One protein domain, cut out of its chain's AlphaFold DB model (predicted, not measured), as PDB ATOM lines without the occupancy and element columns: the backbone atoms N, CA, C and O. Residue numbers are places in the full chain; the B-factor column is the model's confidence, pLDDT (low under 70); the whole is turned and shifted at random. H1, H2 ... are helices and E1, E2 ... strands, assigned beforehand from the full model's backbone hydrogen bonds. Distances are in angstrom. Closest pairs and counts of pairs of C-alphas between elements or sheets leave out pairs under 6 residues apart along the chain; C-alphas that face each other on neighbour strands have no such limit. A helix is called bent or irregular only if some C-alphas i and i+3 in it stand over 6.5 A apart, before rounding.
ATOM      1  N   VAL A  54      54.270 -99.523 -22.428       53.56
ATOM      2  CA  VAL A  54      54.591 -99.901 -23.812       53.56
ATOM      3  C   VAL A  54      55.991-100.508 -23.808       53.56
ATOM      4  O   VAL A  54      56.947 -99.793 -23.513       53.56
ATOM      5  N   ARG A  55      56.117-101.818 -24.075       56.25
ATOM      6  CA  ARG A  55      57.432-102.480 -24.233       56.25
ATOM      7  C   ARG A  55      57.847-102.471 -25.688       56.25
ATOM      8  O   ARG A  55      57.018-102.827 -26.518       56.25
ATOM      9  N   PHE A  56      59.114-102.191 -25.978       56.41
ATOM     10  CA  PHE A  56      59.680-102.377 -27.315       56.41
ATOM     11  C   PHE A  56      60.595-103.614 -27.413       56.41
ATOM     12  O   PHE A  56      61.287-103.937 -26.453       56.41
ATOM     13  N   ASP A  57      60.564-104.316 -28.549       49.22
ATOM     14  CA  ASP A  57      61.408-105.462 -28.931       49.22
ATOM     15  C   ASP A  57      62.007-105.218 -30.330       49.22
ATOM     16  O   ASP A  57      61.413-104.512 -31.150       49.22
ATOM     17  N   ARG A  58      63.161-105.813 -30.634       56.62
ATOM     18  CA  ARG A  58      63.879-105.638 -31.903       56.62
ATOM     19  C   ARG A  58      63.343-106.565 -33.004       56.62
ATOM     20  O   ARG A  58      62.892-107.685 -32.749       56.62
ATOM     21  N   SER A  59      63.505-106.165 -34.266       39.97
ATOM     22  CA  SER A  59      63.664-107.128 -35.365       39.97
ATOM     23  C   SER A  59      64.733-106.702 -36.377       39.97
ATOM     24  O   SER A  59      64.699-105.585 -36.852       39.97
ATOM     25  N   ARG A  60      65.604-107.666 -36.726       35.81
ATOM     26  CA  ARG A  60      66.670-107.693 -37.758       35.81
ATOM     27  C   ARG A  60      68.025-107.040 -37.410       35.81
ATOM     28  O   ARG A  60      68.118-105.989 -36.785       35.81
ATOM     29  N   VAL A  61      69.088-107.769 -37.769       42.03
ATOM     30  CA  VAL A  61      70.517-107.453 -37.598       42.03
ATOM     31  C   VAL A  61      71.138-107.511 -38.998       42.03
ATOM     32  O   VAL A  61      70.878-108.477 -39.719       42.03
ATOM     33  N   PHE A  74      72.859-105.835 -29.227       71.62
ATOM     34  CA  PHE A  74      72.015-106.667 -28.351       71.62
ATOM     35  C   PHE A  74      70.555-106.178 -28.339       71.62
ATOM     36  O   PHE A  74      70.254-105.045 -28.721       71.62
ATOM     37  N   GLY A  75      69.621-107.046 -27.937       74.00
ATOM     38  CA  GLY A  75      68.213-106.676 -27.768       74.00
ATOM     39  C   GLY A  75      67.992-105.871 -26.486       74.00
ATOM     40  O   GLY A  75      68.494-106.252 -25.433       74.00
ATOM     41  N   ALA A  76      67.215-104.791 -26.563       78.62
ATOM     42  CA  ALA A  76      66.882-103.940 -25.423       78.62
ATOM     43  C   ALA A  76      65.364-103.774 -25.290       78.62
ATOM     44  O   ALA A  76      64.644-103.774 -26.291       78.62
ATOM     45  N   GLN A  77      64.887-103.618 -24.053       82.50
ATOM     46  CA  GLN A  77      63.487-103.330 -23.754       82.50
ATOM     47  C   GLN A  77      63.359-101.933 -23.159       82.50
ATOM     48  O   GLN A  77      63.938-101.639 -22.117       82.50
ATOM     49  N   ILE A  78      62.554-101.100 -23.812       85.12
ATOM     50  CA  ILE A  78      62.205 -99.757 -23.341       85.12
ATOM     51  C   ILE A  78      60.777 -99.809 -22.823       85.12
ATOM     52  O   ILE A  78      59.907-100.361 -23.499       85.12
ATOM     53  N   ILE A  79      60.553 -99.254 -21.634       85.75
ATOM     54  CA  ILE A  79      59.252 -99.182 -20.973       85.75
ATOM     55  C   ILE A  79      58.842 -97.717 -20.869       85.75
ATOM     56  O   ILE A  79      59.515 -96.931 -20.206       85.75
ATOM     57  N   LEU A  80      57.724 -97.361 -21.496       87.12
ATOM     58  CA  LEU A  80      57.155 -96.013 -21.425       87.12
ATOM     59  C   LEU A  80      55.846 -96.024 -20.636       87.12
ATOM     60  O   LEU A  80      55.030 -96.918 -20.853       87.12
ATOM     61  N   ASN A  81      55.650 -95.020 -19.771       88.50
ATOM     62  CA  ASN A  81      54.433 -94.842 -18.976       88.50
ATOM     63  C   ASN A  81      53.488 -93.812 -19.619       88.50
ATOM     64  O   ASN A  81      53.689 -92.600 -19.496       88.50
ATOM     65  N   GLY A  82      52.427 -94.299 -20.268       88.19
ATOM     66  CA  GLY A  82      51.423 -93.443 -20.911       88.19
ATOM     67  C   GLY A  82      50.645 -92.559 -19.928       88.19
ATOM     68  O   GLY A  82      50.351 -91.406 -20.232       88.19
ATOM     69  N   HIS A  83      50.356 -93.042 -18.716       89.56
ATOM     70  CA  HIS A  83      49.651 -92.255 -17.696       89.56
ATOM     71  C   HIS A  83      50.501 -91.108 -17.150       89.56
ATOM     72  O   HIS A  83      49.942 -90.119 -16.683       89.56
ATOM     73  N   GLU A  84      51.831 -91.216 -17.146       91.00
ATOM     74  CA  GLU A  84      52.682 -90.075 -16.784       91.00
ATOM     75  C   GLU A  84      52.806 -89.073 -17.927       91.00
ATOM     76  O   GLU A  84      52.722 -87.877 -17.672       91.00
ATOM     77  N   TYR A  85      52.863 -89.533 -19.181       89.31
ATOM     78  CA  TYR A  85      52.761 -88.636 -20.335       89.31
ATOM     79  C   TYR A  85      51.495 -87.767 -20.261       89.31
ATOM     80  O   TYR A  85      51.584 -86.541 -20.327       89.31
ATOM     81  N   VAL A  86      50.330 -88.386 -20.041       91.19
ATOM     82  CA  VAL A  86      49.053 -87.662 -19.919       91.19
ATOM     83  C   VAL A  86      49.057 -86.716 -18.714       91.19
ATOM     84  O   VAL A  86      48.585 -85.589 -18.829       91.19
ATOM     85  N   ALA A  87      49.632 -87.122 -17.576       92.25
ATOM     86  CA  ALA A  87      49.750 -86.255 -16.402       92.25
ATOM     87  C   ALA A  87      50.637 -85.026 -16.676       92.25
ATOM     88  O   ALA A  87      50.270 -83.908 -16.315       92.25
ATOM     89  N   CYS A  88      51.780 -85.209 -17.341       92.88
ATOM     90  CA  CYS A  88      52.667 -84.120 -17.745       92.88
ATOM     91  C   CYS A  88      51.984 -83.161 -18.726       92.88
ATOM     92  O   CYS A  88      52.038 -81.951 -18.518       92.88
ATOM     93  N   GLN A  89      51.310 -83.683 -19.754       91.44
ATOM     94  CA  GLN A  89      50.567 -82.861 -20.713       91.44
ATOM     95  C   GLN A  89      49.394 -82.121 -20.051       91.44
ATOM     96  O   GLN A  89      49.193 -80.942 -20.314       91.44
ATOM     97  N   GLY A  90      48.672 -82.773 -19.134       92.31
ATOM     98  CA  GLY A  90      47.612 -82.147 -18.339       92.31
ATOM     99  C   GLY A  90      48.116 -80.972 -17.509       92.31
ATOM    100  O   GLY A  90      47.510 -79.908 -17.546       92.31
ATOM    101  N   ARG A  91      49.262 -81.123 -16.829       94.06
ATOM    102  CA  ARG A  91      49.899 -80.026 -16.076       94.06
ATOM    103  C   ARG A  91      50.331 -78.875 -16.989       94.06
ATOM    104  O   ARG A  91      50.148 -77.725 -16.621       94.06
ATOM    105  N   GLN A  92      50.881 -79.177 -18.168       93.12
ATOM    106  CA  GLN A  92      51.275 -78.160 -19.156       93.12
ATOM    107  C   GLN A  92      50.081 -77.375 -19.710       93.12
ATOM    108  O   GLN A  92      50.230 -76.210 -20.052       93.12
ATOM    109  N   GLN A  93      48.914 -78.012 -19.798       91.62
ATOM    110  CA  GLN A  93      47.661 -77.397 -20.244       91.62
ATOM    111  C   GLN A  93      46.789 -76.919 -19.071       91.62
ATOM    112  O   GLN A  93      45.605 -76.661 -19.263       91.62
ATOM    113  N   GLU A  94      47.354 -76.846 -17.860       92.06
ATOM    114  CA  GLU A  94      46.693 -76.358 -16.641       92.06
ATOM    115  C   GLU A  94      45.375 -77.082 -16.294       92.06
ATOM    116  O   GLU A  94      44.480 -76.531 -15.655       92.06
ATOM    117  N   VAL A  95      45.249 -78.358 -16.676       91.44
ATOM    118  CA  VAL A  95      44.100 -79.192 -16.310       91.44
ATOM    119  C   VAL A  95      44.294 -79.738 -14.897       91.44
ATOM    120  O   VAL A  95      45.233 -80.491 -14.632       91.44
ATOM    121  N   THR A  96      43.366 -79.425 -13.995       93.38
ATOM    122  CA  THR A  96      43.354 -79.967 -12.631       93.38
ATOM    123  C   THR A  96      42.930 -81.437 -12.619       93.38
ATOM    124  O   THR A  96      41.880 -81.817 -13.149       93.38
ATOM    125  N   PHE A  97      43.735 -82.278 -11.968       92.25
ATOM    126  CA  PHE A  97      43.427 -83.687 -11.734       92.25
ATOM    127  C   PHE A  97      44.070 -84.206 -10.441       92.25
ATOM    128  O   PHE A  97      45.021 -83.634  -9.911       92.25
ATOM    129  N   THR A  98      43.583 -85.343  -9.949       90.38
ATOM    130  CA  THR A  98      44.216 -86.146  -8.891       90.38
ATOM    131  C   THR A  98      44.521 -87.542  -9.423       90.38
ATOM    132  O   THR A  98      43.775 -88.082 -10.246       90.38
ATOM    133  N   LYS A  99      45.640 -88.127  -8.986       85.44
ATOM    134  CA  LYS A  99      46.145 -89.421  -9.456       85.44
ATOM    135  C   LYS A  99      46.659 -90.248  -8.271       85.44
ATOM    136  O   LYS A  99      47.418 -89.742  -7.453       85.44
ATOM    137  N   GLU A 100      46.267 -91.518  -8.209       81.88
ATOM    138  CA  GLU A 100      46.783 -92.534  -7.282       81.88
ATOM    139  C   GLU A 100      47.501 -93.627  -8.086       81.88
ATOM    140  O   GLU A 100      46.872 -94.353  -8.867       81.88
ATOM    141  N   GLY A 101      48.825 -93.748  -7.939       81.81
ATOM    142  CA  GLY A 101      49.622 -94.610  -8.820       81.81
ATOM    143  C   GLY A 101      49.389 -94.227 -10.284       81.81
ATOM    144  O   GLY A 101      49.474 -93.058 -10.619       81.81
ATOM    145  N   ASN A 102      49.015 -95.170 -11.154       83.88
ATOM    146  CA  ASN A 102      48.658 -94.883 -12.554       83.88
ATOM    147  C   ASN A 102      47.161 -94.594 -12.781       83.88
ATOM    148  O   ASN A 102      46.693 -94.645 -13.918       83.88
ATOM    149  N   CYS A 103      46.369 -94.337 -11.738       85.38
ATOM    150  CA  CYS A 103      44.922 -94.139 -11.847       85.38
ATOM    151  C   CYS A 103      44.519 -92.688 -11.579       85.38
ATOM    152  O   CYS A 103      44.690 -92.198 -10.470       85.38
ATOM    153  N   PHE A 104      43.925 -92.017 -12.565       88.94
ATOM    154  CA  PHE A 104      43.299 -90.709 -12.364       88.94
ATOM    155  C   PHE A 104      41.989 -90.866 -11.578       88.94
ATOM    156  O   PHE A 104      41.109 -91.616 -12.009       88.94
ATOM    157  N   THR A 105      41.887 -90.202 -10.423       87.88
ATOM    158  CA  THR A 105      40.788 -90.341  -9.442       87.88
ATOM    159  C   THR A 105      39.865 -89.128  -9.351       87.88
ATOM    160  O   THR A 105      38.733 -89.249  -8.875       87.88
ATOM    161  N   ALA A 106      40.307 -87.977  -9.855       87.62
ATOM    162  CA  ALA A 106      39.494 -86.785 -10.062       87.62
ATOM    163  C   ALA A 106      40.042 -86.012 -11.265       87.62
ATOM    164  O   ALA A 106      41.258 -85.964 -11.450       87.62
ATOM    165  N   ILE A 107      39.160 -85.453 -12.092       89.44
ATOM    166  CA  ILE A 107      39.507 -84.652 -13.270       89.44
ATOM    167  C   ILE A 107      38.430 -83.576 -13.411       89.44
ATOM    168  O   ILE A 107      37.254 -83.925 -13.525       89.44
ATOM    169  N   ASP A 108      38.818 -82.304 -13.437       86.38
ATOM    170  CA  ASP A 108      37.855 -81.195 -13.505       86.38
ATOM    171  C   ASP A 108      37.199 -81.092 -14.886       86.38
ATOM    172  O   ASP A 108      35.999 -80.856 -15.001       86.38
ATOM    173  N   THR A 109      37.975 -81.321 -15.952       87.56
ATOM    174  CA  THR A 109      37.486 -81.305 -17.340       87.56
ATOM    175  C   THR A 109      37.797 -82.630 -18.051       87.56
ATOM    176  O   THR A 109      38.794 -82.731 -18.773       87.56
ATOM    177  N   PRO A 110      36.956 -83.675 -17.885       86.50
ATOM    178  CA  PRO A 110      37.211 -85.003 -18.452       86.50
ATOM    179  C   PRO A 110      37.379 -85.026 -19.976       86.50
ATOM    180  O   PRO A 110      38.186 -85.798 -20.482       86.50
ATOM    181  N   ALA A 111      36.655 -84.176 -20.712       86.62
ATOM    182  CA  ALA A 111      36.735 -84.121 -22.175       86.62
ATOM    183  C   ALA A 111      38.086 -83.574 -22.676       86.62
ATOM    184  O   ALA A 111      38.698 -84.154 -23.574       86.62
ATOM    185  N   ALA A 112      38.587 -82.501 -22.055       84.94
ATOM    186  CA  ALA A 112      39.917 -81.967 -22.350       84.94
ATOM    187  C   ALA A 112      40.998 -83.000 -22.007       84.94
ATOM    188  O   ALA A 112      41.899 -83.264 -22.799       84.94
ATOM    189  N   PHE A 113      40.848 -83.674 -20.865       87.44
ATOM    190  CA  PHE A 113      41.775 -84.714 -20.435       87.44
ATOM    191  C   PHE A 113      41.788 -85.943 -21.360       87.44
ATOM    192  O   PHE A 113      42.850 -86.503 -21.631       87.44
ATOM    193  N   ALA A 114      40.629 -86.343 -21.889       87.38
ATOM    194  CA  ALA A 114      40.531 -87.395 -22.899       87.38
ATOM    195  C   ALA A 114      41.235 -86.988 -24.201       87.38
ATOM    196  O   ALA A 114      42.022 -87.764 -24.731       87.38
ATOM    197  N   THR A 115      41.052 -85.739 -24.642       89.06
ATOM    198  CA  THR A 115      41.738 -85.201 -25.830       89.06
ATOM    199  C   THR A 115      43.259 -85.264 -25.669       89.06
ATOM    200  O   THR A 115      43.966 -85.644 -26.599       89.06
ATOM    201  N   ILE A 116      43.774 -84.960 -24.472       90.00
ATOM    202  CA  ILE A 116      45.199 -85.113 -24.148       90.00
ATOM    203  C   ILE A 116      45.629 -86.579 -24.250       90.00
ATOM    204  O   ILE A 116      46.661 -86.869 -24.852       90.00
ATOM    205  N   ALA A 117      44.859 -87.512 -23.691       88.62
ATOM    206  CA  ALA A 117      45.171 -88.936 -23.786       88.62
ATOM    207  C   ALA A 117      45.195 -89.437 -25.241       88.62
ATOM    208  O   ALA A 117      46.090 -90.201 -25.611       88.62
ATOM    209  N   ASP A 118      44.283 -88.946 -26.080       87.38
ATOM    210  CA  ASP A 118      44.193 -89.313 -27.494       87.38
ATOM    211  C   ASP A 118      45.428 -88.871 -28.296       87.38
ATOM    212  O   ASP A 118      45.817 -89.555 -29.248       87.38
ATOM    213  N   THR A 119      46.126 -87.806 -27.872       87.88
ATOM    214  CA  THR A 119      47.380 -87.371 -28.520       87.88
ATOM    215  C   THR A 119      48.473 -88.438 -28.494       87.88
ATOM    216  O   THR A 119      49.318 -88.464 -29.390       87.88
ATOM    217  N   LEU A 120      48.448 -89.366 -27.527       82.56
ATOM    218  CA  LEU A 120      49.415 -90.465 -27.460       82.56
ATOM    219  C   LEU A 120      49.303 -91.392 -28.684       82.56
ATOM    220  O   LEU A 120      50.293 -91.991 -29.096       82.56
ATOM    221  N   SER A 121      48.113 -91.475 -29.285       79.38
ATOM    222  CA  SER A 121      47.830 -92.302 -30.465       79.38
ATOM    223  C   SER A 121      47.942 -91.534 -31.785       79.38
ATOM    224  O   SER A 121      47.699 -92.109 -32.844       79.38
ATOM    225  N   ASP A 122      48.292 -90.246 -31.752       83.25
ATOM    226  CA  ASP A 122      48.440 -89.423 -32.954       83.25
ATOM    227  C   ASP A 122      49.662 -89.886 -33.777       83.25
ATOM    228  O   ASP A 122      50.743 -90.080 -33.209       83.25
ATOM    229  N   PRO A 123      49.552 -90.026 -35.114       77.56
ATOM    230  CA  PRO A 123      50.696 -90.310 -35.984       77.56
ATOM    231  C   PRO A 123      51.908 -89.392 -35.753       77.56
ATOM    232  O   PRO A 123      53.050 -89.845 -35.827       77.56
ATOM    233  N   ARG A 124      51.685 -88.118 -35.410       79.75
ATOM    234  CA  ARG A 124      52.744 -87.142 -35.096       79.75
ATOM    235  C   ARG A 124      53.514 -87.500 -33.823       79.75
ATOM    236  O   ARG A 124      54.698 -87.183 -33.707       79.75
ATOM    237  N   THR A 125      52.871 -88.188 -32.884       78.12
ATOM    238  CA  THR A 125      53.486 -88.647 -31.634       78.12
ATOM    239  C   THR A 125      54.405 -89.846 -31.861       78.12
ATOM    240  O   THR A 125      55.346 -90.033 -31.096       78.12
ATOM    241  N   ILE A 126      54.247 -90.595 -32.958       81.19
ATOM    242  CA  ILE A 126      55.134 -91.722 -33.301       81.19
ATOM    243  C   ILE A 126      56.572 -91.267 -33.534       81.19
ATOM    244  O   ILE A 126      57.499 -91.895 -33.025       81.19
ATOM    245  N   GLY A 127      56.767 -90.139 -34.225       83.88
ATOM    246  CA  GLY A 127      58.098 -89.551 -34.394       83.88
ATOM    247  C   GLY A 127      58.746 -89.208 -33.050       83.88
ATOM    248  O   GLY A 127      59.915 -89.510 -32.829       83.88
ATOM    249  N   ARG A 128      57.963 -88.666 -32.108       85.44
ATOM    250  CA  ARG A 128      58.432 -88.357 -30.748       85.44
ATOM    251  C   ARG A 128      58.736 -89.619 -29.939       85.44
ATOM    252  O   ARG A 128      59.737 -89.647 -29.234       85.44
ATOM    253  N   LEU A 129      57.917 -90.666 -30.057       85.81
ATOM    254  CA  LEU A 129      58.189 -91.962 -29.427       85.81
ATOM    255  C   LEU A 129      59.505 -92.548 -29.940       85.81
ATOM    256  O   LEU A 129      60.325 -92.972 -29.133       85.81
ATOM    257  N   SER A 130      59.737 -92.493 -31.256       86.75
ATOM    258  CA  SER A 130      61.006 -92.915 -31.850       86.75
ATOM    259  C   SER A 130      62.167 -92.111 -31.274       86.75
ATOM    260  O   SER A 130      63.121 -92.702 -30.793       86.75
ATOM    261  N   GLN A 131      62.067 -90.779 -31.229       88.81
ATOM    262  CA  GLN A 131      63.113 -89.915 -30.664       88.81
ATOM    263  C   GLN A 131      63.424 -90.234 -29.197       88.81
ATOM    264  O   GLN A 131      64.587 -90.234 -28.809       88.81
ATOM    265  N   VAL A 132      62.410 -90.528 -28.378       88.56
ATOM    266  CA  VAL A 132      62.610 -90.935 -26.977       88.56
ATOM    267  C   VAL A 132      63.315 -92.290 -26.896       88.56
ATOM    268  O   VAL A 132      64.228 -92.453 -26.086       88.56
ATOM    269  N   CYS A 133      62.925 -93.253 -27.733       87.94
ATOM    270  CA  CYS A 133      63.579 -94.557 -27.796       87.94
ATOM    271  C   CYS A 133      65.047 -94.446 -28.241       87.94
ATOM    272  O   CYS A 133      65.916 -95.055 -27.618       87.94
ATOM    273  N   GLU A 134      65.314 -93.632 -29.260       88.31
ATOM    274  CA  GLU A 134      66.648 -93.332 -29.787       88.31
ATOM    275  C   GLU A 134      67.519 -92.659 -28.722       88.31
ATOM    276  O   GLU A 134      68.598 -93.149 -28.391       88.31
ATOM    277  N   ALA A 135      67.018 -91.590 -28.093       87.75
ATOM    278  CA  ALA A 135      67.732 -90.879 -27.035       87.75
ATOM    279  C   ALA A 135      68.081 -91.796 -25.852       87.75
ATOM    280  O   ALA A 135      69.175 -91.703 -25.289       87.75
ATOM    281  N   TRP A 136      67.179 -92.707 -25.485       87.00
ATOM    282  CA  TRP A 136      67.431 -93.654 -24.406       87.00
ATOM    283  C   TRP A 136      68.480 -94.703 -24.796       87.00
ATOM    284  O   TRP A 136      69.455 -94.892 -24.068       87.00
ATOM    285  N   ILE A 137      68.336 -95.338 -25.962       84.81
ATOM    286  CA  ILE A 137      69.260 -96.381 -26.425       84.81
ATOM    287  C   ILE A 137      70.655 -95.812 -26.672       84.81
ATOM    288  O   ILE A 137      71.611 -96.276 -26.053       84.81
ATOM    289  N   TYR A 138      70.776 -94.796 -27.520       83.31
ATOM    290  CA  TYR A 138      72.071 -94.271 -27.949       83.31
ATOM    291  C   TYR A 138      72.718 -93.374 -26.891       83.31
ATOM    292  O   TYR A 138      73.924 -93.446 -26.671       83.31
ATOM    293  N   GLY A 139      71.921 -92.577 -26.174       79.25
ATOM    294  CA  GLY A 139      72.438 -91.678 -25.143       79.25
ATOM    295  C   GLY A 139      72.721 -92.352 -23.800       79.25
ATOM    296  O   GLY A 139      73.600 -91.899 -23.071       79.25
ATOM    297  N   THR A 140      71.989 -93.420 -23.457       80.00
ATOM    298  CA  THR A 140      71.986 -93.960 -22.082       80.00
ATOM    299  C   THR A 140      72.380 -95.428 -21.988       80.00
ATOM    300  O   THR A 140      72.943 -95.830 -20.976       80.00
ATOM    301  N   CYS A 141      72.083 -96.258 -22.990       78.38
ATOM    302  CA  CYS A 141      72.387 -97.691 -22.921       78.38
ATOM    303  C   CYS A 141      73.676 -98.054 -23.650       78.38
ATOM    304  O   CYS A 141      74.510 -98.775 -23.108       78.38
ATOM    305  N   LEU A 142      73.838 -97.569 -24.880       76.56
ATOM    306  CA  LEU A 142      74.962 -97.943 -25.732       76.56
ATOM    307  C   LEU A 142      76.267 -97.289 -25.306       76.56
ATOM    308  O   LEU A 142      77.306 -97.891 -25.533       76.56
ATOM    309  N   CYS A 143      76.228 -96.145 -24.618       70.81
ATOM    310  CA  CYS A 143      77.426 -95.468 -24.114       70.81
ATOM    311  C   CYS A 143      78.282 -96.326 -23.159       70.81
ATOM    312  O   CYS A 143      79.445 -96.003 -22.939       70.81
ATOM    313  N   PHE A 144      77.739 -97.430 -22.628       70.50
ATOM    314  CA  PHE A 144      78.478 -98.408 -21.820       70.50
ATOM    315  C   PHE A 144      79.099 -99.560 -22.630       70.50
ATOM    316  O   PHE A 144      79.943-100.279 -22.101       70.50
ATOM    317  N   ALA A 145      78.673 -99.770 -23.878       70.75
ATOM    318  CA  ALA A 145      79.069-100.911 -24.711       70.75
ATOM    319  C   ALA A 145      79.834-100.507 -25.983       70.75
ATOM    320  O   ALA A 145      80.677-101.266 -26.456       70.75
ATOM    321  N   VAL A 146      79.530 -99.329 -26.534       73.12
ATOM    322  CA  VAL A 146      80.103 -98.765 -27.761       73.12
ATOM    323  C   VAL A 146      80.261 -97.273 -27.538       73.12
ATOM    324  O   VAL A 146      79.284 -96.601 -27.190       73.12
ATOM    325  N   ASP A 147      81.459 -96.733 -27.726       79.38
ATOM    326  CA  ASP A 147      81.612 -95.284 -27.658       79.38
ATOM    327  C   ASP A 147      80.946 -94.603 -28.866       79.38
ATOM    328  O   ASP A 147      80.494 -95.238 -29.819       79.38
ATOM    329  N   ARG A 148      80.799 -93.282 -28.801       78.75
ATOM    330  CA  ARG A 148      80.039 -92.546 -29.812       78.75
ATOM    331  C   ARG A 148      80.715 -92.546 -31.188       78.75
ATOM    332  O   ARG A 148      80.003 -92.515 -32.187       78.75
ATOM    333  N   ALA A 149      82.046 -92.606 -31.240       80.50
ATOM    334  CA  ALA A 149      82.780 -92.631 -32.501       80.50
ATOM    335  C   ALA A 149      82.550 -93.965 -33.226       80.50
ATOM    336  O   ALA A 149      82.239 -93.977 -34.416       80.50
ATOM    337  N   ASP A 150      82.580 -95.071 -32.484       78.62
ATOM    338  CA  ASP A 150      82.295 -96.409 -33.006       78.62
ATOM    339  C   ASP A 150      80.819 -96.564 -33.428       78.62
ATOM    340  O   ASP A 150      80.507 -97.213 -34.432       78.62
ATOM    341  N   GLN A 151      79.882 -95.934 -32.707       75.88
ATOM    342  CA  GLN A 151      78.468 -95.878 -33.114       75.88
ATOM    343  C   GLN A 151      78.296 -95.158 -34.460       75.88
ATOM    344  O   GLN A 151      77.584 -95.651 -35.336       75.88
ATOM    345  N   GLU A 152      78.957 -94.012 -34.640       78.38
ATOM    346  CA  GLU A 152      78.908 -93.235 -35.883       78.38
ATOM    347  C   GLU A 152      79.597 -93.971 -37.044       78.38
ATOM    348  O   GLU A 152      79.092 -93.949 -38.166       78.38
ATOM    349  N   HIS A 153      80.702 -94.677 -36.778       80.00
ATOM    350  CA  HIS A 153      81.452 -95.417 -37.794       80.00
ATOM    351  C   HIS A 153      80.730 -96.683 -38.276       80.00
ATOM    352  O   HIS A 153      80.721 -96.988 -39.468       80.00
ATOM    353  N   SER A 154      80.105 -97.421 -37.358       78.38
ATOM    354  CA  SER A 154      79.429 -98.689 -37.664       78.38
ATOM    355  C   SER A 154      78.102 -98.519 -38.409       78.38
ATOM    356  O   SER A 154      77.670 -99.435 -39.112       78.38
ATOM    357  N   GLY A 155      77.431 -97.372 -38.253       75.75
ATOM    358  CA  GLY A 155      76.190 -97.050 -38.960       75.75
ATOM    359  C   GLY A 155      75.007 -97.973 -38.640       75.75
ATOM    360  O   GLY A 155      74.030 -97.993 -39.392       75.75
ATOM    361  N   PHE A 156      75.063 -98.764 -37.560       76.50
ATOM    362  CA  PHE A 156      73.940 -99.625 -37.193       76.50
ATOM    363  C   PHE A 156      72.769 -98.796 -36.644       76.50
ATOM    364  O   PHE A 156      72.930 -97.884 -35.831       76.50
ATOM    365  N   CYS A 157      71.553 -99.182 -37.030       79.00
ATOM    366  CA  CYS A 157      70.322 -98.572 -36.535       79.00
ATOM    367  C   CYS A 157      69.464 -99.593 -35.784       79.00
ATOM    368  O   CYS A 157      69.390-100.768 -36.162       79.00
ATOM    369  N   TYR A 158      68.793 -99.143 -34.722       81.00
ATOM    370  CA  TYR A 158      67.769 -99.934 -34.050       81.00
ATOM    371  C   TYR A 158      66.424 -99.809 -34.775       81.00
ATOM    372  O   TYR A 158      65.989 -98.728 -35.149       81.00
ATOM    373  N   GLU A 159      65.728-100.937 -34.929       84.62
ATOM    374  CA  GLU A 159      64.307-100.948 -35.278       84.62
ATOM    375  C   GLU A 159      63.469-101.253 -34.035       84.62
ATOM    376  O   GLU A 159      63.739-102.217 -33.305       84.62
ATOM    377  N   TYR A 160      62.409-100.472 -33.830       87.12
ATOM    378  CA  TYR A 160      61.513-100.613 -32.686       87.12
ATOM    379  C   TYR A 160      60.219-101.329 -33.061       87.12
ATOM    380  O   TYR A 160      59.520-100.967 -34.013       87.12
ATOM    381  N   SER A 161      59.839-102.316 -32.253       89.31
ATOM    382  CA  SER A 161      58.534-102.964 -32.340       89.31
ATOM    383  C   SER A 161      57.839-102.981 -30.990       89.31
ATOM    384  O   SER A 161      58.457-103.283 -29.987       89.31
ATOM    385  N   VAL A 162      56.553-102.670 -30.941       90.31
ATOM    386  CA  VAL A 162      55.714-102.703 -29.748       90.31
ATOM    387  C   VAL A 162      55.447-104.159 -29.360       90.31
ATOM    388  O   VAL A 162      54.764-104.875 -30.085       90.31
ATOM    389  N   TYR A 163      55.952-104.615 -28.221       87.88
ATOM    390  CA  TYR A 163      55.786-105.970 -27.698       87.88
ATOM    391  C   TYR A 163      54.553-106.120 -26.799       87.88
ATOM    392  O   TYR A 163      53.743-107.015 -27.035       87.88
ATOM    393  N   GLN A 164      54.387-105.244 -25.805       89.12
ATOM    394  CA  GLN A 164      53.264-105.244 -24.856       89.12
ATOM    395  C   GLN A 164      52.671-103.839 -24.763       89.12
ATOM    396  O   GLN A 164      53.422-102.868 -24.839       89.12
ATOM    397  N   VAL A 165      51.346-103.750 -24.613       90.44
ATOM    398  CA  VAL A 165      50.607-102.492 -24.400       90.44
ATOM    399  C   VAL A 165      49.481-102.724 -23.405       90.44
ATOM    400  O   VAL A 165      48.810-103.761 -23.449       90.44
ATOM    401  N   GLU A 166      49.247-101.731 -22.553       90.56
ATOM    402  CA  GLU A 166      48.126-101.683 -21.619       90.56
ATOM    403  C   GLU A 166      47.276-100.441 -21.880       90.56
ATOM    404  O   GLU A 166      47.797 -99.336 -22.021       90.56
ATOM    405  N   MET A 167      45.959-100.625 -21.944       90.56
ATOM    406  CA  MET A 167      44.984 -99.548 -22.096       90.56
ATOM    407  C   MET A 167      43.985 -99.618 -20.950       90.56
ATOM    408  O   MET A 167      43.467-100.694 -20.654       90.56
ATOM    409  N   SER A 168      43.676 -98.473 -20.344       91.31
ATOM    410  CA  SER A 168      42.702 -98.377 -19.258       91.31
ATOM    411  C   SER A 168      41.597 -97.381 -19.571       91.31
ATOM    412  O   SER A 168      41.883 -96.286 -20.053       91.31
ATOM    413  N   GLY A 239      44.030-116.085 -24.572       77.88
ATOM    414  CA  GLY A 239      45.345-116.172 -25.209       77.88
ATOM    415  C   GLY A 239      46.349-115.264 -24.498       77.88
ATOM    416  O   GLY A 239      46.541-115.383 -23.290       77.88
ATOM    417  N   LYS A 240      46.959-114.340 -25.246       83.56
ATOM    418  CA  LYS A 240      47.920-113.347 -24.729       83.56
ATOM    419  C   LYS A 240      47.285-111.992 -24.393       83.56
ATOM    420  O   LYS A 240      48.004-111.010 -24.220       83.56
ATOM    421  N   VAL A 241      45.957-111.934 -24.295       83.31
ATOM    422  CA  VAL A 241      45.210-110.745 -23.873       83.31
ATOM    423  C   VAL A 241      44.589-110.991 -22.500       83.31
ATOM    424  O   VAL A 241      43.929-112.009 -22.283       83.31
ATOM    425  N   THR A 242      44.768-110.048 -21.580       84.19
ATOM    426  CA  THR A 242      44.068-110.003 -20.295       84.19
ATOM    427  C   THR A 242      43.091-108.838 -20.293       84.19
ATOM    428  O   THR A 242      43.467-107.711 -20.596       84.19
ATOM    429  N   LEU A 243      41.852-109.108 -19.904       84.75
ATOM    430  CA  LEU A 243      40.843-108.101 -19.602       84.75
ATOM    431  C   LEU A 243      40.654-108.052 -18.096       84.75
ATOM    432  O   LEU A 243      40.530-109.101 -17.458       84.75
ATOM    433  N   LYS A 244      40.644-106.855 -17.526       84.69
ATOM    434  CA  LYS A 244      40.523-106.656 -16.087       84.69
ATOM    435  C   LYS A 244      39.487-105.587 -15.770       84.69
ATOM    436  O   LYS A 244      39.346-104.629 -16.519       84.69
ATOM    437  N   ARG A 251      36.210 -93.964  -5.584       86.00
ATOM    438  CA  ARG A 251      35.047 -93.857  -6.485       86.00
ATOM    439  C   ARG A 251      35.346 -94.136  -7.965       86.00
ATOM    440  O   ARG A 251      34.586 -93.702  -8.830       86.00
ATOM    441  N   VAL A 252      36.449 -94.821  -8.276       88.00
ATOM    442  CA  VAL A 252      36.804 -95.170  -9.662       88.00
ATOM    443  C   VAL A 252      36.612 -96.653  -9.921       88.00
ATOM    444  O   VAL A 252      37.161 -97.485  -9.202       88.00
ATOM    445  N   LEU A 253      35.897 -96.990 -10.993       89.69
ATOM    446  CA  LEU A 253      35.905 -98.332 -11.566       89.69
ATOM    447  C   LEU A 253      36.771 -98.314 -12.823       89.69
ATOM    448  O   LEU A 253      36.467 -97.607 -13.784       89.69
ATOM    449  N   ARG A 254      37.863 -99.068 -12.808       90.31
ATOM    450  CA  ARG A 254      38.842 -99.128 -13.887       90.31
ATOM    451  C   ARG A 254      38.680-100.425 -14.662       90.31
ATOM    452  O   ARG A 254      38.626-101.504 -14.084       90.31
ATOM    453  N   PHE A 255      38.622-100.305 -15.981       90.69
ATOM    454  CA  PHE A 255      38.675-101.425 -16.911       90.69
ATOM    455  C   PHE A 255      39.989-101.371 -17.669       90.69
ATOM    456  O   PHE A 255      40.379-100.305 -18.136       90.69
ATOM    457  N   GLU A 256      40.658-102.508 -17.823       91.06
ATOM    458  CA  GLU A 256      41.955-102.592 -18.488       91.06
ATOM    459  C   GLU A 256      41.963-103.696 -19.542       91.06
ATOM    460  O   GLU A 256      41.450-104.796 -19.320       91.06
ATOM    461  N   ALA A 257      42.583-103.404 -20.681       90.38
ATOM    462  CA  ALA A 257      42.968-104.381 -21.684       90.38
ATOM    463  C   ALA A 257      44.494-104.406 -21.765       90.38
ATOM    464  O   ALA A 257      45.128-103.396 -22.067       90.38
ATOM    465  N   ILE A 258      45.075-105.568 -21.492       88.00
ATOM    466  CA  ILE A 258      46.517-105.795 -21.473       88.00
ATOM    467  C   ILE A 258      46.833-106.811 -22.553       88.00
ATOM    468  O   ILE A 258      46.313-107.928 -22.537       88.00
ATOM    469  N   VAL A 259      47.704-106.447 -23.482       89.69
ATOM    470  CA  VAL A 259      48.186-107.351 -24.521       89.69
ATOM    471  C   VAL A 259      49.632-107.689 -24.213       89.69
ATOM    472  O   VAL A 259      50.521-106.887 -24.469       89.69
ATOM    473  N   HIS A 260      49.871-108.893 -23.693       84.94
ATOM    474  CA  HIS A 260      51.208-109.381 -23.317       84.94
ATOM    475  C   HIS A 260      52.105-109.659 -24.528       84.94
ATOM    476  O   HIS A 260      53.311-109.843 -24.384       84.94
ATOM    477  N   ASN A 261      51.512-109.747 -25.723       87.38
ATOM    478  CA  ASN A 261      52.225-109.833 -26.992       87.38
ATOM    479  C   ASN A 261      51.346-109.313 -28.140       87.38
ATOM    480  O   ASN A 261      50.354-109.948 -28.504       87.38
ATOM    481  N   THR A 262      51.717-108.186 -28.741       89.31
ATOM    482  CA  THR A 262      50.937-107.516 -29.803       89.31
ATOM    483  C   THR A 262      50.760-108.334 -31.079       89.31
ATOM    484  O   THR A 262      49.845-108.043 -31.850       89.31
ATOM    485  N   LYS A 263      51.546-109.402 -31.308       87.62
ATOM    486  CA  LYS A 263      51.316-110.318 -32.444       87.62
ATOM    487  C   LYS A 263      49.907-110.925 -32.416       87.62
ATOM    488  O   LYS A 263      49.359-111.214 -33.476       87.62
ATOM    489  N   GLU A 264      49.316-111.057 -31.227       84.94
ATOM    490  CA  GLU A 264      47.943-111.540 -31.025       84.94
ATOM    491  C   GLU A 264      46.883-110.608 -31.643       84.94
ATOM    492  O   GLU A 264      45.775-111.040 -31.941       84.94
ATOM    493  N   LEU A 265      47.214-109.334 -31.877       87.19
ATOM    494  CA  LEU A 265      46.302-108.356 -32.482       87.19
ATOM    495  C   LEU A 265      46.249-108.440 -34.009       87.19
ATOM    496  O   LEU A 265      45.413-107.781 -34.626       87.19
ATOM    497  N   HIS A 266      47.152-109.208 -34.630       87.56
ATOM    498  CA  HIS A 266      47.209-109.426 -36.078       87.56
ATOM    499  C   HIS A 266      47.225-108.134 -36.925       87.56
ATOM    500  O   HIS A 266      46.703-108.111 -38.037       87.56
ATOM    501  N   CYS A 267      47.827-107.055 -36.414       89.69
ATOM    502  CA  CYS A 267      47.883-105.748 -37.084       89.69
ATOM    503  C   CYS A 267      49.313-105.218 -37.302       89.69
ATOM    504  O   CYS A 267      49.517-104.043 -37.601       89.69
ATOM    505  N   GLY A 268      50.303-106.111 -37.198       90.12
ATOM    506  CA  GLY A 268      51.718-105.751 -37.155       90.12
ATOM    507  C   GLY A 268      52.147-105.318 -35.753       90.12
ATOM    508  O   GLY A 268      51.324-105.158 -34.857       90.12
ATOM    509  N   ARG A 269      53.462-105.189 -35.558       91.31
ATOM    510  CA  ARG A 269      54.045-104.788 -34.271       91.31
ATOM    511  C   ARG A 269      55.106-103.700 -34.374       91.31
ATOM    512  O   ARG A 269      55.641-103.328 -33.350       91.31
ATOM    513  N   ALA A 270      55.459-103.225 -35.565       90.44
ATOM    514  CA  ALA A 270      56.427-102.138 -35.696       90.44
ATOM    515  C   ALA A 270      55.896-100.851 -35.030       90.44
ATOM    516  O   ALA A 270      54.684-100.703 -34.848       90.44
ATOM    517  N   LEU A 271      56.792 -99.962 -34.593       88.19
ATOM    518  CA  LEU A 271      56.426 -98.740 -33.861       88.19
ATOM    519  C   LEU A 271      55.460 -97.837 -34.657       88.19
ATOM    520  O   LEU A 271      54.549 -97.257 -34.074       88.19
ATOM    521  N   ASP A 272      55.576 -97.796 -35.984       88.88
ATOM    522  CA  ASP A 272      54.641 -97.107 -36.890       88.88
ATOM    523  C   ASP A 272      53.189 -97.615 -36.779       88.88
ATOM    524  O   ASP A 272      52.236 -96.877 -37.028       88.88
ATOM    525  N   ARG A 273      52.996 -98.870 -36.352       90.69
ATOM    526  CA  ARG A 273      51.681 -99.482 -36.110       90.69
ATOM    527  C   ARG A 273      51.095 -99.154 -34.745       90.69
ATOM    528  O   ARG A 273      49.975 -99.585 -34.474       90.69
ATOM    529  N   PHE A 274      51.785 -98.400 -33.892       90.38
ATOM    530  CA  PHE A 274      51.298 -98.077 -32.551       90.38
ATOM    531  C   PHE A 274      49.876 -97.474 -32.524       90.38
ATOM    532  O   PHE A 274      49.061 -97.991 -31.755       90.38
ATOM    533  N   PRO A 275      49.483 -96.519 -33.397       89.94
ATOM    534  CA  PRO A 275      48.113 -95.991 -33.408       89.94
ATOM    535  C   PRO A 275      47.066 -97.071 -33.703       89.94
ATOM    536  O   PRO A 275      46.003 -97.127 -33.086       89.94
ATOM    537  N   LEU A 276      47.391 -97.985 -34.622       91.44
ATOM    538  CA  LEU A 276      46.526 -99.105 -34.981       91.44
ATOM    539  C   LEU A 276      46.397-100.105 -33.825       91.44
ATOM    540  O   LEU A 276      45.299-100.595 -33.563       91.44
ATOM    541  N   ILE A 277      47.496-100.383 -33.118       91.38
ATOM    542  CA  ILE A 277      47.512-101.232 -31.920       91.38
ATOM    543  C   ILE A 277      46.623-100.623 -30.833       91.38
ATOM    544  O   ILE A 277      45.754-101.318 -30.304       91.38
ATOM    545  N   VAL A 278      46.782 -99.330 -30.539       90.69
ATOM    546  CA  VAL A 278      45.980 -98.639 -29.522       90.69
ATOM    547  C   VAL A 278      44.496 -98.649 -29.884       90.69
ATOM    548  O   VAL A 278      43.674 -99.041 -29.055       90.69
ATOM    549  N   ASN A 279      44.145 -98.327 -31.132       90.62
ATOM    550  CA  ASN A 279      42.757 -98.382 -31.588       90.62
ATOM    551  C   ASN A 279      42.166 -99.795 -31.443       90.62
ATOM    552  O   ASN A 279      41.028 -99.958 -31.003       90.62
ATOM    553  N   ARG A 280      42.947-100.845 -31.736       91.12
ATOM    554  CA  ARG A 280      42.520-102.234 -31.509       91.12
ATOM    555  C   ARG A 280      42.279-102.527 -30.030       91.12
ATOM    556  O   ARG A 280      41.244-103.115 -29.718       91.12
ATOM    557  N   LEU A 281      43.174-102.115 -29.129       90.81
ATOM    558  CA  LEU A 281      42.977-102.275 -27.681       90.81
ATOM    559  C   LEU A 281      41.729-101.538 -27.191       90.81
ATOM    560  O   LEU A 281      40.962-102.111 -26.419       90.81
ATOM    561  N   GLN A 282      41.502-100.312 -27.660       91.12
ATOM    562  CA  GLN A 282      40.312 -99.536 -27.321       91.12
ATOM    563  C   GLN A 282      39.039-100.290 -27.712       91.12
ATOM    564  O   GLN A 282      38.181-100.525 -26.864       91.12
ATOM    565  N   GLN A 283      38.949-100.762 -28.958       91.25
ATOM    566  CA  GLN A 283      37.783-101.519 -29.414       91.25
ATOM    567  C   GLN A 283      37.586-102.825 -28.622       91.25
ATOM    568  O   GLN A 283      36.455-103.270 -28.420       91.25
ATOM    569  N   ILE A 284      38.674-103.489 -28.213       90.50
ATOM    570  CA  ILE A 284      38.618-104.688 -27.362       90.50
ATOM    571  C   ILE A 284      38.042-104.335 -25.985       90.50
ATOM    572  O   ILE A 284      37.161-105.042 -25.494       90.50
ATOM    573  N   LEU A 285      38.525-103.249 -25.384       91.19
ATOM    574  CA  LEU A 285      38.092-102.778 -24.073       91.19
ATOM    575  C   LEU A 285      36.617-102.355 -24.083       91.19
ATOM    576  O   LEU A 285      35.864-102.743 -23.195       91.19
ATOM    577  N   GLU A 286      36.189-101.624 -25.112       91.62
ATOM    578  CA  GLU A 286      34.791-101.226 -25.331       91.62
ATOM    579  C   GLU A 286      33.869-102.439 -25.428       91.62
ATOM    580  O   GLU A 286      32.936-102.560 -24.638       91.62
ATOM    581  N   ARG A 287      34.202-103.418 -26.279       89.19
ATOM    582  CA  ARG A 287      33.426-104.664 -26.381       89.19
ATOM    583  C   ARG A 287      33.349-105.431 -25.067       89.19
ATOM    584  O   ARG A 287      32.337-106.076 -24.788       89.19
ATOM    585  N   PHE A 288      34.423-105.419 -24.283       88.56
ATOM    586  CA  PHE A 288      34.435-106.062 -22.976       88.56
ATOM    587  C   PHE A 288      33.438-105.393 -22.021       88.56
ATOM    588  O   PHE A 288      32.621-106.090 -21.416       88.56
ATOM    589  N   MET A 289      33.439-104.061 -21.944       90.81
ATOM    590  CA  MET A 289      32.468-103.312 -21.139       90.81
ATOM    591  C   MET A 289      31.033-103.514 -21.641       90.81
ATOM    592  O   MET A 289      30.144-103.773 -20.828       90.81
ATOM    593  N   ASP A 290      30.807-103.496 -22.957       89.88
ATOM    594  CA  ASP A 290      29.492-103.760 -23.557       89.88
ATOM    595  C   ASP A 290      28.989-105.166 -23.221       89.88
ATOM    596  O   ASP A 290      27.818-105.361 -22.901       89.88
ATOM    597  N   THR A 291      29.882-106.158 -23.240       86.94
ATOM    598  CA  THR A 291      29.562-107.539 -22.857       86.94
ATOM    599  C   THR A 291      29.121-107.615 -21.400       86.94
ATOM    600  O   THR A 291      28.112-108.256 -21.101       86.94
ATOM    601  N   LEU A 292      29.848-106.958 -20.492       85.25
ATOM    602  CA  LEU A 292      29.484-106.915 -19.076       85.25
ATOM    603  C   LEU A 292      28.142-106.206 -18.869       85.25
ATOM    604  O   LEU A 292      27.276-106.748 -18.186       85.25
ATOM    605  N   SER A 293      27.932-105.061 -19.520       86.12
ATOM    606  CA  SER A 293      26.663-104.327 -19.481       86.12
ATOM    607  C   SER A 293      25.497-105.157 -20.029       86.12
ATOM    608  O   SER A 293      24.428-105.208 -19.423       86.12
ATOM    609  N   GLY A 294      25.694-105.872 -21.141       84.00
ATOM    610  CA  GLY A 294      24.683-106.753 -21.724       84.00
ATOM    611  C   GLY A 294      24.327-107.939 -20.823       84.00
ATOM    612  O   GLY A 294      23.170-108.339 -20.748       84.00
ATOM    613  N   MET A 295      25.292-108.499 -20.096       81.38
ATOM    614  CA  MET A 295      25.003-109.544 -19.109       81.38
ATOM    615  C   MET A 295      24.298-108.996 -17.866       81.38
ATOM    616  O   MET A 295      23.502-109.710 -17.252       81.38
TER     617      MET A 295
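AT A GLANCE: This is residues 54 to 61, 74 to 168, 239 to 244 and 251 to 295 of the 459 residues of an uncharacterized protein of Luteitalea sp (UniProt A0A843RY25). One antiparallel sheet of five strands has the long helix H6 slanting over one face, making two layers. Beside the sheet H1, H2 and the hairpin of E3 and E4 form a small lobe, and H3 makes an arm with H4 at its far end; residues 290 to 295 of H6 stick out. The printed part has 154 residues, with named elements in the order E1 E2 H1 E3 E4 H2 H3 H4 E5 E6 E7 H5 H6, a mixed class of helices and strands; the sheet's order is E2 E1 E5 E7 E6. It is only just compact, close to loose, with a radius of gyration of the C-alphas of 17.7 A and spans of 58 by 39 by 25 A.

HOW THE PARTS SIT: Start at E1, residues 54 to 57, antiparallel to the edge strand E2, residues 79 to 81, with N 54 and O 80 at 3.1 A, and to E5, residues 161 to 168, with N 163 and O 55 at 2.7 A. E5 bends by 56 degrees at residue 164 and pairs over 165 to 168 with E7, residues 252 to 259, antiparallel, with N 167 and O 257 at 2.9 A. E6, residues 241 to 244, is E7's antiparallel neighbour, with N 242 and O 258 at 2.8 A. H1, residues 82 to 92, only grazes the sheet with residues 82 to 83. Then E3, residues 97 to 100, and E4, residues 103 to 107, form a hairpin, with N 98 and O 106 at 2.8 A. H2, residues 110 to 121, touches H1 at a steep tilt of 57 degrees, opposite ways, closest at C-alphas Val 86 and Ala 117, 5.6 A. H3, residues 123 to 144, only grazes the sheet; H4, residues 148 to 154, and H3 meet only through their link. H5, residues 262 to 265, stands at the sheet's level. H6, residues 271 to 295, is on the sheet at a height of 8.7 A, slantwise to the strands, at 51 degrees to E7 on the local plane. Every O i to N i+4 pair is within hydrogen-bond range in H1 and H4, 6 of 8 in H2, 13 of 18 in H3 and 19 of 21 in H6; H5 is too short for one.

IN THESE COORDINATES: Find C-alpha 54 at (54.591, -99.901, -23.812), where E1 begins. H3 runs 32.2 A from C-alpha 123 at (50.696, -90.310, -35.984); it is only just irregular, with C-alphas 139 and 142 6.8 A apart. H6 runs 36.4 A to C-alpha 295 at (25.003, -109.544, -19.109); it is irregular, with C-alphas 272 and 275 7.5 A apart. E5 measures 21.0 A and E7 22.3 A.

THE WHOLE: The two farthest C-alphas, Ala 149 and Met 295, are 61.7 A apart. The printed part is cut between residues 61 and 74, where the C-alphas are 9.4 A apart across the cut, between residues 168 and 239, where they are 18.9 A apart, and between residues 244 and 251, where they are 16.9 A apart. Of the links printed whole, none is long. Residues 54 to 61 have pLDDT under 70; the mean of the printed part is 84.2.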